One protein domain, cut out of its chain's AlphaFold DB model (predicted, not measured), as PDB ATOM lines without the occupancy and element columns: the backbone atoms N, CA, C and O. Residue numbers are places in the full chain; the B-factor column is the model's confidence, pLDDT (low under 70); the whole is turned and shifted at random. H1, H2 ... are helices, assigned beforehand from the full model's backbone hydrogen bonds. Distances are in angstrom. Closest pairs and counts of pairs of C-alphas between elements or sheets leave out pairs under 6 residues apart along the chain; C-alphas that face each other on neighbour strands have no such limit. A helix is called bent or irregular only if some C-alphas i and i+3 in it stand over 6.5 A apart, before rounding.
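Overview. This is residues 115 to 154 of the 154 residues of the protein "Bifunctional salicylyl-CoA 5-hydroxylase/oxidoreductase" of Halomonadaceae bacterium (UniProt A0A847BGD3). Two helices, the short H1 and the longer H2, make a V that closes near their last residues; residues 125 to 133 loop back to where H2 begins, and residues 133 to 139 stick out. The printed part has 40 residues, with H1 then H2 and no named strand; its class is all helix. It is compact, with a radius of gyration of the C-alphas of 9.1 A and spans of 25 by 17 by 17 A.

Along the chain. Find C-alpha 117 at (188.561, 207.304, 139.435); from there H1 runs to residue 124, 10.2 A away. H2, residues 134 to 148, is 21.8 A long and ends at C-alpha 148, (178.749, 214.819, 152.661). It is irregular: C-alphas 135 and 138 are 7.5 A apart.

Arrangement. Look at Gly 124 and Ala 147, whose C-alphas, 5.4 A apart, are the closest where H1 and H2 touch. The helices run the same way at a steep tilt of 47 degrees. Every O i to N i+4 pair in H1 is within hydrogen-bond range, and 9 of 11 in H2.

Size, cuts and confidence. The farthest C-alphas, those of Ala 134 and Gly 150, are 25.3 A apart. The printed part has no cut, and the link is short. Only residue 154, the chain's last, has pLDDT under 70.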
ATOM      1  N   PRO A 115     187.456 204.528 134.885       96.38
ATOM      2  CA  PRO A 115     188.039 205.628 134.116       96.38
ATOM      3  C   PRO A 115     187.774 207.009 134.736       96.38
ATOM      4  O   PRO A 115     188.478 207.963 134.401       96.38
ATOM      5  N   TYR A 116     186.791 207.134 135.636       95.75
ATOM      6  CA  TYR A 116     186.474 208.366 136.366       95.75
ATOM      7  C   TYR A 116     187.030 208.368 137.790       95.75
ATOM      8  O   TYR A 116     186.712 209.281 138.550       95.75
ATOM      9  N   TRP A 117     187.932 207.432 138.118       96.38
ATOM     10  CA  TRP A 117     188.561 207.304 139.435       96.38
ATOM     11  C   TRP A 117     189.007 208.651 140.013       96.38
ATOM     12  O   TRP A 117     188.725 208.942 141.165       96.38
ATOM     13  N   THR A 118     189.648 209.513 139.213       95.50
ATOM     14  CA  THR A 118     190.118 210.828 139.686       95.50
ATOM     15  C   THR A 118     188.968 211.737 140.113       95.50
ATOM     16  O   THR A 118     189.048 212.359 141.166       95.50
ATOM     17  N   LEU A 119     187.894 211.800 139.323       95.62
ATOM     18  CA  LEU A 119     186.725 212.625 139.626       95.62
ATOM     19  C   LEU A 119     185.952 212.074 140.830       95.62
ATOM     20  O   LEU A 119     185.482 212.842 141.669       95.62
ATOM     21  N   HIS A 120     185.845 210.749 140.933       95.25
ATOM     22  CA  HIS A 120     185.186 210.096 142.053       95.25
ATOM     23  C   HIS A 120     185.973 210.242 143.361       95.25
ATOM     24  O   HIS A 120     185.395 210.612 144.380       95.25
ATOM     25  N   ALA A 121     187.291 210.037 143.316       94.38
ATOM     26  CA  ALA A 121     188.186 210.244 144.448       94.38
ATOM     27  C   ALA A 121     188.160 211.703 144.923       94.38
ATOM     28  O   ALA A 121     188.067 211.944 146.123       94.38
ATOM     29  N   ALA A 122     188.180 212.666 143.992       93.56
ATOM     30  CA  ALA A 122     188.058 214.090 144.296       93.56
ATOM     31  C   ALA A 122     186.730 214.402 145.011       93.56
ATOM     32  O   ALA A 122     186.729 214.984 146.095       93.56
ATOM     33  N   ALA A 123     185.599 213.939 144.471       93.50
ATOM     34  CA  ALA A 123     184.298 214.123 145.116       93.50
ATOM     35  C   ALA A 123     184.227 213.460 146.506       93.50
ATOM     36  O   ALA A 123     183.650 214.037 147.426       93.50
ATOM     37  N   GLY A 124     184.841 212.284 146.677       90.25
ATOM     38  CA  GLY A 124     184.901 211.566 147.955       90.25
ATOM     39  C   GLY A 124     185.655 212.319 149.057       90.25
ATOM     40  O   GLY A 124     185.286 212.207 150.223       90.25
ATOM     41  N   ILE A 125     186.653 213.134 148.697       89.06
ATOM     42  CA  ILE A 125     187.377 214.009 149.639       89.06
ATOM     43  C   ILE A 125     186.778 215.422 149.737       89.06
ATOM     44  O   ILE A 125     187.376 216.298 150.360       89.06
ATOM     45  N   GLY A 126     185.605 215.652 149.139       90.25
ATOM     46  CA  GLY A 126     184.897 216.931 149.193       90.25
ATOM     47  C   GLY A 126     185.428 218.001 148.238       90.25
ATOM     48  O   GLY A 126     185.158 219.183 148.445       90.25
ATOM     49  N   ASP A 127     186.170 217.623 147.195       91.69
ATOM     50  CA  ASP A 127     186.609 218.580 146.184       91.69
ATOM     51  C   ASP A 127     185.418 219.165 145.406       91.69
ATOM     52  O   ASP A 127     184.521 218.459 144.922       91.69
ATOM     53  N   THR A 128     185.439 220.488 145.270       90.62
ATOM     54  CA  THR A 128     184.447 221.268 144.520       90.62
ATOM     55  C   THR A 128     185.072 222.081 143.389       90.62
ATOM     56  O   THR A 128     184.333 222.688 142.611       90.62
ATOM     57  N   GLU A 129     186.402 222.060 143.255       92.31
ATOM     58  CA  GLU A 129     187.129 222.840 142.255       92.31
ATOM     59  C   GLU A 129     187.302 222.086 140.931       92.31
ATOM     60  O   GLU A 129     187.364 222.723 139.877       92.31
ATOM     61  N   SER A 130     187.324 220.745 140.942       93.50
ATOM     62  CA  SER A 130     187.455 219.957 139.712       93.50
ATOM     63  C   SER A 130     186.328 220.242 138.721       93.50
ATOM     64  O   SER A 130     185.134 220.083 139.008       93.50
ATOM     65  N   GLU A 131     186.710 220.582 137.492       94.38
ATOM     66  CA  GLU A 131     185.757 220.752 136.406       94.38
ATOM     67  C   GLU A 131     185.272 219.391 135.895       94.38
ATOM     68  O   GLU A 131     186.052 218.530 135.486       94.38
ATOM     69  N   TRP A 132     183.951 219.211 135.880       96.31
ATOM     70  CA  TRP A 132     183.311 218.067 135.239       96.31
ATOM     71  C   TRP A 132     182.718 218.488 133.891       96.31
ATOM     72  O   TRP A 132     182.114 219.569 133.806       96.31
ATOM     73  N   PRO A 133     182.787 217.624 132.856       96.38
ATOM     74  CA  PRO A 133     182.087 217.853 131.599       96.38
ATOM     75  C   PRO A 133     180.613 218.185 131.838       96.38
ATOM     76  O   PRO A 133     179.946 217.536 132.647       96.38
ATOM     77  N   ALA A 134     180.091 219.188 131.126       97.44
ATOM     78  CA  ALA A 134     178.749 219.721 131.368       97.44
ATOM     79  C   ALA A 134     177.635 218.652 131.456       97.44
ATOM     80  O   ALA A 134     176.821 218.750 132.379       97.44
ATOM     81  N   PRO A 135     177.608 217.600 130.607       98.12
ATOM     82  CA  PRO A 135     176.598 216.542 130.703       98.12
ATOM     83  C   PRO A 135     176.630 215.721 132.004       98.12
ATOM     84  O   PRO A 135     175.641 215.073 132.329       98.12
ATOM     85  N   TYR A 136     177.735 215.734 132.757       97.00
ATOM     86  CA  TYR A 136     177.931 214.902 133.952       97.00
ATOM     87  C   TYR A 136     177.729 215.646 135.274       97.00
ATOM     88  O   TYR A 136     177.812 215.037 136.341       97.00
ATOM     89  N   ARG A 137     177.412 216.947 135.234       96.38
ATOM     90  CA  ARG A 137     177.248 217.773 136.442       96.38
ATOM     91  C   ARG A 137     176.173 217.243 137.394       96.38
ATOM     92  O   ARG A 137     176.404 217.213 138.593       96.38
ATOM     93  N   ALA A 138     175.046 216.741 136.887       96.62
ATOM     94  CA  ALA A 138     174.008 216.167 137.750       96.62
ATOM     95  C   ALA A 138     174.510 214.945 138.550       96.62
ATOM     96  O   ALA A 138     174.155 214.787 139.719       96.62
ATOM     97  N   GLY A 139     175.365 214.114 137.937       94.81
ATOM     98  CA  GLY A 139     176.011 212.976 138.594       94.81
ATOM     99  C   GLY A 139     177.047 213.414 139.629       94.81
ATOM    100  O   GLY A 139     177.029 212.908 140.749       94.81
ATOM    101  N   ARG A 140     177.875 214.415 139.298       95.69
ATOM    102  CA  ARG A 140     178.785 215.070 140.256       95.69
ATOM    103  C   ARG A 140     178.035 215.553 141.492       95.69
ATOM    104  O   ARG A 140     178.413 215.214 142.605       95.69
ATOM    105  N   ASP A 141     176.968 216.324 141.292       95.06
ATOM    106  CA  ASP A 141     176.226 216.954 142.384       95.06
ATOM    107  C   ASP A 141     175.573 215.901 143.292       95.06
ATOM    108  O   ASP A 141     175.487 216.080 144.505       95.06
ATOM    109  N   GLN A 142     175.102 214.785 142.720       94.62
ATOM    110  CA  GLN A 142     174.623 213.651 143.508       94.62
ATOM    111  C   GLN A 142     175.758 213.016 144.311       94.62
ATOM    112  O   GLN A 142     175.581 212.772 145.503       94.62
ATOM    113  N   LEU A 143     176.901 212.764 143.674       94.56
ATOM    114  CA  LEU A 143     178.044 212.128 144.315       94.56
ATOM    115  C   LEU A 143     178.585 212.964 145.483       94.56
ATOM    116  O   LEU A 143     178.827 212.420 146.557       94.56
ATOM    117  N   GLN A 144     178.689 214.282 145.306       93.50
ATOM    118  CA  GLN A 144     179.100 215.218 146.356       93.50
ATOM    119  C   GLN A 144     178.129 215.198 147.550       93.50
ATOM    120  O   GLN A 144     178.566 215.032 148.685       93.50
ATOM    121  N   ARG A 145     176.807 215.240 147.314       93.50
ATOM    122  CA  ARG A 145     175.801 215.128 148.394       93.50
ATOM    123  C   ARG A 145     175.869 213.803 149.156       93.50
ATOM    124  O   ARG A 145     175.549 213.756 150.342       93.50
ATOM    125  N   LEU A 146     176.213 212.708 148.477       93.31
ATOM    126  CA  LEU A 146     176.395 211.409 149.129       93.31
ATOM    127  C   LEU A 146     177.680 211.385 149.962       93.31
ATOM    128  O   LEU A 146     177.660 210.893 151.089       93.31
ATOM    129  N   ALA A 147     178.768 211.973 149.458       91.81
ATOM    130  CA  ALA A 147     180.022 212.106 150.197       91.81
ATOM    131  C   ALA A 147     179.848 212.914 151.497       91.81
ATOM    132  O   ALA A 147     180.293 212.463 152.549       91.81
ATOM    133  N   GLU A 148     179.100 214.023 151.467       90.50
ATOM    134  CA  GLU A 148     178.749 214.819 152.661       90.50
ATOM    135  C   GLU A 148     178.028 214.004 153.750       90.50
ATOM    136  O   GLU A 148     178.096 214.332 154.934       90.50
ATOM    137  N   ARG A 149     177.343 212.924 153.361       92.25
ATOM    138  CA  ARG A 149     176.619 212.015 154.262       92.25
ATOM    139  C   ARG A 149     177.444 210.802 154.702       92.25
ATOM    140  O   ARG A 149     176.931 209.969 155.442       92.25
ATOM    141  N   GLY A 150     178.690 210.674 154.243       88.50
ATOM    142  CA  GLY A 150     179.508 209.472 154.445       88.50
ATOM    143  C   GLY A 150     179.056 208.266 153.609       88.50
ATOM    144  O   GLY A 150     179.479 207.145 153.869       88.50
ATOM    145  N   GLU A 151     178.204 208.490 152.606       88.38
ATOM    146  CA  GLU A 151     177.677 207.486 151.664       88.38
ATOM    147  C   GLU A 151     178.360 207.606 150.284       88.38
ATOM    148  O   GLU A 151     177.824 207.174 149.264       88.38
ATOM    149  N   GLY A 152     179.514 208.276 150.245       75.69
ATOM    150  CA  GLY A 152     180.249 208.597 149.027       75.69
ATOM    151  C   GLY A 152     180.879 207.384 148.344       75.69
ATOM    152  O   GLY A 152     180.831 206.255 148.829       75.69
ATOM    153  N   TRP A 153     181.487 207.645 147.189       79.31
ATOM    154  CA  TRP A 153     182.272 206.651 146.459       79.31
ATOM    155  C   TRP A 153     183.438 206.152 147.324       79.31
ATOM    156  O   TRP A 153     184.108 206.952 147.980       79.31
ATOM    157  N   MET A 154     183.617 204.829 147.348       61.56
ATOM    158  CA  MET A 154     184.545 204.104 148.220       61.56
ATOM    159  C   MET A 154     185.718 203.544 147.420       61.56
ATOM    160  O   MET A 154     185.446 202.876 146.396       61.56
TER     161      MET A 154